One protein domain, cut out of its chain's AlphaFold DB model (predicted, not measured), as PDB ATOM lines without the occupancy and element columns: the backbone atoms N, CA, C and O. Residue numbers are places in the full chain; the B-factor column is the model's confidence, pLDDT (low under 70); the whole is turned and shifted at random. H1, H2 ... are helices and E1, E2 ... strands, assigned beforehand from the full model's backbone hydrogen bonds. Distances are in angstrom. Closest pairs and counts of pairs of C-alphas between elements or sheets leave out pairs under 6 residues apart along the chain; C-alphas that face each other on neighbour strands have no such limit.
ATOM      1  N   ILE A 157     131.734 110.007 174.054       86.69
ATOM      2  CA  ILE A 157     131.868 108.727 174.742       86.69
ATOM      3  C   ILE A 157     133.197 108.087 174.364       86.69
ATOM      4  O   ILE A 157     133.468 107.789 173.200       86.69
ATOM      5  N   SER A 158     134.037 107.865 175.372       90.44
ATOM      6  CA  SER A 158     135.288 107.126 175.213       90.44
ATOM      7  C   SER A 158     135.004 105.631 175.106       90.44
ATOM      8  O   SER A 158     134.235 105.082 175.894       90.44
ATOM      9  N   TRP A 159     135.668 104.948 174.182       89.12
ATOM     10  CA  TRP A 159     135.628 103.491 174.094       89.12
ATOM     11  C   TRP A 159     137.032 102.906 174.066       89.12
ATOM     12  O   TRP A 159     137.989 103.549 173.633       89.12
ATOM     13  N   SER A 160     137.147 101.662 174.526       91.75
ATOM     14  CA  SER A 160     138.354 100.854 174.399       91.75
ATOM     15  C   SER A 160     137.971  99.416 174.073       91.75
ATOM     16  O   SER A 160     137.148  98.813 174.763       91.75
ATOM     17  N   LYS A 161     138.535  98.865 172.996       86.25
ATOM     18  CA  LYS A 161     138.336  97.470 172.587       86.25
ATOM     19  C   LYS A 161     139.608  96.941 171.935       86.25
ATOM     20  O   LYS A 161     140.133  97.549 171.007       86.25
ATOM     21  N   ALA A 162     140.088  95.791 172.413       84.81
ATOM     22  CA  ALA A 162     141.280  95.111 171.892       84.81
ATOM     23  C   ALA A 162     142.528  96.021 171.782       84.81
ATOM     24  O   ALA A 162     143.219  96.022 170.768       84.81
ATOM     25  N   GLY A 163     142.790  96.833 172.813       89.81
ATOM     26  CA  GLY A 163     143.955  97.728 172.864       89.81
ATOM     27  C   GLY A 163     143.851  98.983 171.990       89.81
ATOM     28  O   GLY A 163     144.763  99.804 172.009       89.81
ATOM     29  N   LYS A 164     142.747  99.163 171.256       83.94
ATOM     30  CA  LYS A 164     142.422 100.413 170.566       83.94
ATOM     31  C   LYS A 164     141.461 101.222 171.417       83.94
ATOM     32  O   LYS A 164     140.510 100.660 171.956       83.94
ATOM     33  N   SER A 165     141.693 102.523 171.493       86.38
ATOM     34  CA  SER A 165     140.779 103.479 172.103       86.38
ATOM     35  C   SER A 165     140.373 104.549 171.098       86.38
ATOM     36  O   SER A 165     141.060 104.793 170.105       86.38
ATOM     37  N   GLY A 166     139.235 105.175 171.354       86.44
ATOM     38  CA  GLY A 166     138.753 106.297 170.572       86.44
ATOM     39  C   GLY A 166     137.569 106.962 171.249       86.44
ATOM     40  O   GLY A 166     137.200 106.614 172.373       86.44
ATOM     41  N   HIS A 167     136.954 107.894 170.533       81.38
ATOM     42  CA  HIS A 167     135.735 108.558 170.963       81.38
ATOM     43  C   HIS A 167     134.672 108.451 169.872       81.38
ATOM     44  O   HIS A 167     135.004 108.417 168.688       81.38
ATOM     45  N   TYR A 168     133.405 108.396 170.265       78.12
ATOM     46  CA  TYR A 168     132.275 108.628 169.368       78.12
ATOM     47  C   TYR A 168     131.310 109.618 170.013       78.12
ATOM     48  O   TYR A 168     131.303 109.788 171.231       78.12
ATOM     49  N   ILE A 169     130.519 110.280 169.177       72.94
ATOM     50  CA  ILE A 169     129.463 111.195 169.600       72.94
ATOM     51  C   ILE A 169     128.140 110.502 169.296       72.94
ATOM     52  O   ILE A 169     127.930 110.034 168.176       72.94
ATOM     53  N   VAL A 170     127.263 110.402 170.292       71.19
ATOM     54  CA  VAL A 170     125.887 109.937 170.078       71.19
ATOM     55  C   VAL A 170     125.075 111.128 169.599       71.19
ATOM     56  O   VAL A 170     124.954 112.111 170.324       71.19
ATOM     57  N   ASN A 171     124.549 111.065 168.377       64.88
ATOM     58  CA  ASN A 171     123.679 112.123 167.881       64.88
ATOM     59  C   ASN A 171     122.348 112.069 168.645       64.88
ATOM     60  O   ASN A 171     121.673 111.040 168.594       64.88
ATOM     61  N   SER A 172     121.997 113.129 169.373       67.56
ATOM     62  CA  SER A 172     120.698 113.219 170.043       67.56
ATOM     63  C   SER A 172     119.668 113.870 169.118       67.56
ATOM     64  O   SER A 172     119.997 114.689 168.258       67.56
ATOM     65  N   GLU A 173     118.391 113.556 169.326       69.25
ATOM     66  CA  GLU A 173     117.282 114.246 168.651       69.25
ATOM     67  C   GLU A 173     117.156 115.725 169.086       69.25
ATOM     68  O   GLU A 173     116.450 116.500 168.448       69.25
ATOM     69  N   THR A 174     117.877 116.137 170.138       73.50
ATOM     70  CA  THR A 174     117.910 117.508 170.678       73.50
ATOM     71  C   THR A 174     119.045 118.355 170.106       73.50
ATOM     72  O   THR A 174     119.258 119.471 170.568       73.50
ATOM     73  N   ALA A 175     119.774 117.877 169.093       75.75
ATOM     74  CA  ALA A 175     120.942 118.565 168.538       75.75
ATOM     75  C   ALA A 175     120.708 120.049 168.181       75.75
ATOM     76  O   ALA A 175     121.617 120.868 168.320       75.75
ATOM     77  N   LEU A 176     119.496 120.396 167.730       79.38
ATOM     78  CA  LEU A 176     119.123 121.777 167.423       79.38
ATOM     79  C   LEU A 176     118.935 122.628 168.690       79.38
ATOM     80  O   LEU A 176     119.430 123.750 168.728       79.38
ATOM     81  N   ASP A 177     118.273 122.092 169.722       82.19
ATOM     82  CA  ASP A 177     118.170 122.732 171.045       82.19
ATOM     83  C   ASP A 177     119.566 122.990 171.623       82.19
ATOM     84  O   ASP A 177     119.914 124.102 172.009       82.19
ATOM     85  N   ASP A 178     120.414 121.968 171.560       82.38
ATOM     86  CA  ASP A 178     121.784 121.995 172.046       82.38
ATOM     87  C   ASP A 178     122.673 123.039 171.350       82.38
ATOM     88  O   ASP A 178     123.595 123.575 171.980       82.38
ATOM     89  N   LEU A 179     122.435 123.290 170.057       83.31
ATOM     90  CA  LEU A 179     123.102 124.327 169.269       83.31
ATOM     91  C   LEU A 179     122.584 125.718 169.635       83.31
ATOM     92  O   LEU A 179     123.379 126.644 169.800       83.31
ATOM     93  N   ILE A 180     121.266 125.861 169.761       87.12
ATOM     94  CA  ILE A 180     120.625 127.112 170.164       87.12
ATOM     95  C   ILE A 180     121.143 127.553 171.534       87.12
ATOM     96  O   ILE A 180     121.616 128.680 171.648       87.12
ATOM     97  N   ASP A 181     121.160 126.663 172.524       87.31
ATOM     98  CA  ASP A 181     121.653 126.964 173.873       87.31
ATOM     99  C   ASP A 181     123.149 127.301 173.885       87.31
ATOM    100  O   ASP A 181     123.603 128.159 174.645       87.31
ATOM    101  N   PHE A 182     123.935 126.649 173.022       85.06
ATOM    102  CA  PHE A 182     125.360 126.944 172.877       85.06
ATOM    103  C   PHE A 182     125.603 128.347 172.305       85.06
ATOM    104  O   PHE A 182     126.456 129.085 172.806       85.06
ATOM    105  N   VAL A 183     124.867 128.725 171.255       88.50
ATOM    106  CA  VAL A 183     125.018 130.039 170.615       88.50
ATOM    107  C   VAL A 183     124.402 131.131 171.485       88.50
ATOM    108  O   VAL A 183     125.034 132.175 171.662       88.50
ATOM    109  N   TYR A 184     123.239 130.879 172.086       90.44
ATOM    110  CA  TYR A 184     122.447 131.809 172.895       90.44
ATOM    111  C   TYR A 184     122.267 131.312 174.348       90.44
ATOM    112  O   TYR A 184     121.155 130.983 174.768       90.44
ATOM    113  N   PRO A 185     123.330 131.334 175.174       90.62
ATOM    114  CA  PRO A 185     123.238 130.934 176.576       90.62
ATOM    115  C   PRO A 185     122.398 131.925 177.390       90.62
ATOM    116  O   PRO A 185     122.566 133.143 177.262       90.62
ATOM    117  N   ASP A 186     121.511 131.413 178.246       91.31
ATOM    118  CA  ASP A 186     120.607 132.207 179.090       91.31
ATOM    119  C   ASP A 186     119.765 133.221 178.289       91.31
ATOM    120  O   ASP A 186     119.615 134.381 178.688       91.31
ATOM    121  N   MET A 187     119.232 132.806 177.132       90.62
ATOM    122  CA  MET A 187     118.523 133.678 176.182       90.62
ATOM    123  C   MET A 187     117.469 134.579 176.848       90.62
ATOM    124  O   MET A 187     117.448 135.785 176.602       90.62
ATOM    125  N   LEU A 188     116.631 134.020 177.728       89.62
ATOM    126  CA  LEU A 188     115.560 134.756 178.412       89.62
ATOM    127  C   LEU A 188     116.083 135.877 179.318       89.62
ATOM    128  O   LEU A 188     115.501 136.961 179.372       89.62
ATOM    129  N   SER A 189     117.206 135.640 179.992       92.56
ATOM    130  CA  SER A 189     117.851 136.623 180.867       92.56
ATOM    131  C   SER A 189     118.507 137.758 180.077       92.56
ATOM    132  O   SER A 189     118.724 138.841 180.616       92.56
ATOM    133  N   ASN A 190     118.801 137.531 178.794       91.88
ATOM    134  CA  ASN A 190     119.539 138.455 177.938       91.88
ATOM    135  C   ASN A 190     118.674 139.182 176.894       91.88
ATOM    136  O   ASN A 190     119.213 139.932 176.080       91.88
ATOM    137  N   LEU A 191     117.342 139.040 176.927       87.81
ATOM    138  CA  LEU A 191     116.432 139.677 175.957       87.81
ATOM    139  C   LEU A 191     116.562 141.207 175.893       87.81
ATOM    140  O   LEU A 191     116.341 141.808 174.844       87.81
ATOM    141  N   SER A 192     116.924 141.847 177.007       89.56
ATOM    142  CA  SER A 192     117.114 143.300 177.102       89.56
ATOM    143  C   SER A 192     118.513 143.768 176.676       89.56
ATOM    144  O   SER A 192     118.748 144.971 176.524       89.56
ATOM    145  N   VAL A 193     119.457 142.847 176.461       93.75
ATOM    146  CA  VAL A 193     120.839 143.169 176.099       93.75
ATOM    147  C   VAL A 193     120.909 143.472 174.603       93.75
ATOM    148  O   VAL A 193     120.866 142.586 173.753       93.75
ATOM    149  N   LYS A 194     121.068 144.758 174.275       90.00
ATOM    150  CA  LYS A 194     120.963 145.320 172.914       90.00
ATOM    151  C   LYS A 194     121.740 144.574 171.816       90.00
ATOM    152  O   LYS A 194     121.279 144.539 170.675       90.00
ATOM    153  N   ASN A 195     122.911 144.023 172.133       90.88
ATOM    154  CA  ASN A 195     123.786 143.369 171.153       90.88
ATOM    155  C   ASN A 195     123.790 141.838 171.254       90.88
ATOM    156  O   ASN A 195     124.430 141.190 170.435       90.88
ATOM    157  N   TYR A 196     123.063 141.250 172.207       91.31
ATOM    158  CA  TYR A 196     123.141 139.818 172.488       91.31
ATOM    159  C   TYR A 196     122.848 138.959 171.253       91.31
ATOM    160  O   TYR A 196     123.680 138.144 170.879       91.31
ATOM    161  N   PHE A 197     121.738 139.207 170.555       87.06
ATOM    162  CA  PHE A 197     121.414 138.495 169.312       87.06
ATOM    163  C   PHE A 197     122.202 138.985 168.089       87.06
ATOM    164  O   PHE A 197     122.244 138.292 167.084       87.06
ATOM    165  N   LYS A 198     122.793 140.185 168.132       84.69
ATOM    166  CA  LYS A 198     123.505 140.762 166.977       84.69
ATOM    167  C   LYS A 198     124.913 140.208 166.824       84.69
ATOM    168  O   LYS A 198     125.366 140.004 165.705       84.69
ATOM    169  N   ASP A 199     125.584 139.966 167.945       86.50
ATOM    170  CA  ASP A 199     126.974 139.504 167.969       86.50
ATOM    171  C   ASP A 199     127.075 137.968 167.867       86.50
ATOM    172  O   ASP A 199     128.160 137.396 167.965       86.50
ATOM    173  N   ARG A 200     125.938 137.282 167.693       88.06
ATOM    174  CA  ARG A 200     125.799 135.824 167.678       88.06
ATOM    175  C   ARG A 200     124.994 135.436 166.446       88.06
ATOM    176  O   ARG A 200     123.887 135.925 166.264       88.06
ATOM    177  N   ALA A 201     125.543 134.576 165.597       86.38
ATOM    178  CA  ALA A 201     124.875 134.147 164.376       86.38
ATOM    179  C   ALA A 201     124.893 132.624 164.268       86.38
ATOM    180  O   ALA A 201     125.929 131.991 164.471       86.38
ATOM    181  N   ILE A 202     123.747 132.054 163.901       84.75
ATOM    182  CA  ILE A 202     123.661 130.687 163.392       84.75
ATOM    183  C   ILE A 202     123.622 130.802 161.872       84.75
ATOM    184  O   ILE A 202     122.676 131.353 161.315       84.75
ATOM    185  N   LEU A 203     124.666 130.313 161.206       82.50
ATOM    186  CA  LEU A 203     124.698 130.236 159.752       82.50
ATOM    187  C   LEU A 203     124.122 128.888 159.318       82.50
ATOM    188  O   LEU A 203     124.595 127.839 159.751       82.50
ATOM    189  N   VAL A 204     123.116 128.926 158.453       80.38
ATOM    190  CA  VAL A 204     122.444 127.740 157.913       80.38
ATOM    191  C   VAL A 204     122.479 127.757 156.383       80.38
ATOM    192  O   VAL A 204     122.501 128.833 155.784       80.38
ATOM    193  N   PRO A 205     122.511 126.580 155.734       74.38
ATOM    194  CA  PRO A 205     122.753 126.481 154.295       74.38
ATOM    195  C   PRO A 205     121.546 126.853 153.422       74.38
ATOM    196  O   PRO A 205     121.734 127.225 152.265       74.38
ATOM    197  N   THR A 206     120.316 126.739 153.934       79.94
ATOM    198  CA  THR A 206     119.076 126.954 153.166       79.94
ATOM    199  C   THR A 206     118.054 127.776 153.950       79.94
ATOM    200  O   THR A 206     118.102 127.837 155.180       79.94
ATOM    201  N   LEU A 207     117.098 128.377 153.233       81.19
ATOM    202  CA  LEU A 207     115.982 129.119 153.830       81.19
ATOM    203  C   LEU A 207     115.071 128.226 154.690       81.19
ATOM    204  O   LEU A 207     114.558 128.678 155.713       81.19
ATOM    205  N   ASP A 208     114.909 126.956 154.323       83.12
ATOM    206  CA  ASP A 208     114.139 126.000 155.125       83.12
ATOM    207  C   ASP A 208     114.807 125.783 156.488       83.12
ATOM    208  O   ASP A 208     114.159 125.919 157.523       83.12
ATOM    209  N   CYS A 209     116.134 125.607 156.518       81.12
ATOM    210  CA  CYS A 209     116.875 125.526 157.775       81.12
ATOM    211  C   CYS A 209     116.797 126.830 158.593       81.12
ATOM    212  O   CYS A 209     116.770 126.772 159.821       81.12
ATOM    213  N   VAL A 210     116.744 128.006 157.944       84.25
ATOM    214  CA  VAL A 210     116.495 129.288 158.642       84.25
ATOM    215  C   VAL A 210     115.128 129.259 159.320       84.25
ATOM    216  O   VAL A 210     115.003 129.658 160.475       84.25
ATOM    217  N   THR A 211     114.112 128.777 158.607       85.50
ATOM    218  CA  THR A 211     112.742 128.663 159.112       85.50
ATOM    219  C   THR A 211     112.677 127.739 160.322       85.50
ATOM    220  O   THR A 211     112.103 128.121 161.341       85.50
ATOM    221  N   ASP A 212     113.334 126.579 160.264       85.38
ATOM    222  CA  ASP A 212     113.374 125.619 161.370       85.38
ATOM    223  C   ASP A 212     114.032 126.209 162.624       85.38
ATOM    224  O   ASP A 212     113.465 126.134 163.717       85.38
ATOM    225  N   VAL A 213     115.195 126.857 162.471       86.56
ATOM    226  CA  VAL A 213     115.891 127.531 163.582       86.56
ATOM    227  C   VAL A 213     115.022 128.643 164.163       86.56
ATOM    228  O   VAL A 213     114.888 128.739 165.382       86.56
ATOM    229  N   ASN A 214     114.411 129.473 163.314       87.38
ATOM    230  CA  ASN A 214     113.579 130.586 163.759       87.38
ATOM    231  C   ASN A 214     112.346 130.103 164.519       87.38
ATOM    232  O   ASN A 214     112.102 130.597 165.614       87.38
ATOM    233  N   ASN A 215     111.616 129.120 163.985       87.06
ATOM    234  CA  ASN A 215     110.452 128.530 164.651       87.06
ATOM    235  C   ASN A 215     110.842 127.930 166.002       87.06
ATOM    236  O   ASN A 215     110.158 128.113 167.007       87.06
ATOM    237  N   LYS A 216     111.984 127.240 166.054       87.44
ATOM    238  CA  LYS A 216     112.488 126.670 167.297       87.44
ATOM    239  C   LYS A 216     112.837 127.757 168.320       87.44
ATOM    240  O   LYS A 216     112.393 127.681 169.461       87.44
ATOM    241  N   MET A 217     113.548 128.804 167.909       87.31
ATOM    242  CA  MET A 217     113.881 129.951 168.762       87.31
ATOM    243  C   MET A 217     112.632 130.682 169.276       87.31
ATOM    244  O   MET A 217     112.554 131.007 170.460       87.31
ATOM    245  N   THR A 218     111.639 130.926 168.416       86.25
ATOM    246  CA  THR A 218     110.415 131.651 168.788       86.25
ATOM    247  C   THR A 218     109.542 130.858 169.755       86.25
ATOM    248  O   THR A 218     108.960 131.469 170.647       86.25
ATOM    249  N   THR A 219     109.515 129.520 169.678       85.88
ATOM    250  CA  THR A 219     108.804 128.690 170.675       85.88
ATOM    251  C   THR A 219     109.346 128.838 172.100       85.88
ATOM    252  O   THR A 219     108.597 128.653 173.057       85.88
ATOM    253  N   GLY A 220     110.625 129.201 172.257       82.62
ATOM    254  CA  GLY A 220     111.251 129.435 173.559       82.62
ATOM    255  C   GLY A 220     111.048 130.846 174.124       82.62
ATOM    256  O   GLY A 220     111.401 131.088 175.277       82.62
TER     257      GLY A 220
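Overview. This is residues 157 to 220 of the 236 residues of the protein "ATP-dependent DNA helicase" of Arachis hypogaea (UniProt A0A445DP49). A hairpin of two strands, E1 and E2, forms an arm at one end, and a small, loose group of three helices, H1, H2 and H3, with a long loop, residues 191 to 206, forms the other end. The tip of the arm, residues 160 to 165, sticks out, and so does the stretch of residues 189 to 195, of which 189 and 190 belong to H2. The printed part has 64 residues, with two named strands and then three named helices in the order E1, E2, H1, H2, H3; the sheet, E1 - E2, is antiparallel and the class is mixed, helices and strands. The whole is extended, with a radius of gyration of the C-alphas of 16.7 A, and only just elongated, spanning 53 by 27 by 20 A.

Arrangement. E1, residues 157 to 161, and E2, residues 164 to 169, are a hairpin, antiparallel at 152 degrees between directions. N 157 and O 168 are within hydrogen-bond range at 2.9 A, as are N 166 and O 159 at 3.1 A. H1, residues 175 to 183, is apart from E1. H3, residues 207 to 219, only just touches H1, with 3 pairs of C-alphas within 8 A and with its residues 213 to 217 alone; the closest C-alphas are those of Ile 180 and Met 217, 7.5 A apart. The lines of H1 and H3 are about perpendicular, at 75 degrees. H2, residues 187 to 190, is close to H1 but not clearly touching, the closest C-alphas being those of Asp 181 and Met 187, 7.8 A apart. H2 and H3 are apart. In H1 and H3 every O i to N i+4 pair is within hydrogen-bond range; H2 is too short for such a pair, and its one O i to N i+3 pair is within range.

Along the chain. E1 begins at C-alpha 157 (131.868, 108.727, 174.742). E2 is 16.9 A long, E1 13.2 A, H1 12.4 A, H2 5.2 A and H3 18.3 A. H3 ends at C-alpha 219 (108.804, 128.690, 170.675).

Size, cuts and confidence. The C-alphas farthest apart, those of Ala 162 and Lys 194, are 54.2 A apart. The printed part has no cut; the link from H2 to H3, 16 residues, is long, and the others are tight. The mean pLDDT of the printed part is 84.6, and residues 171 to 173 are under 70.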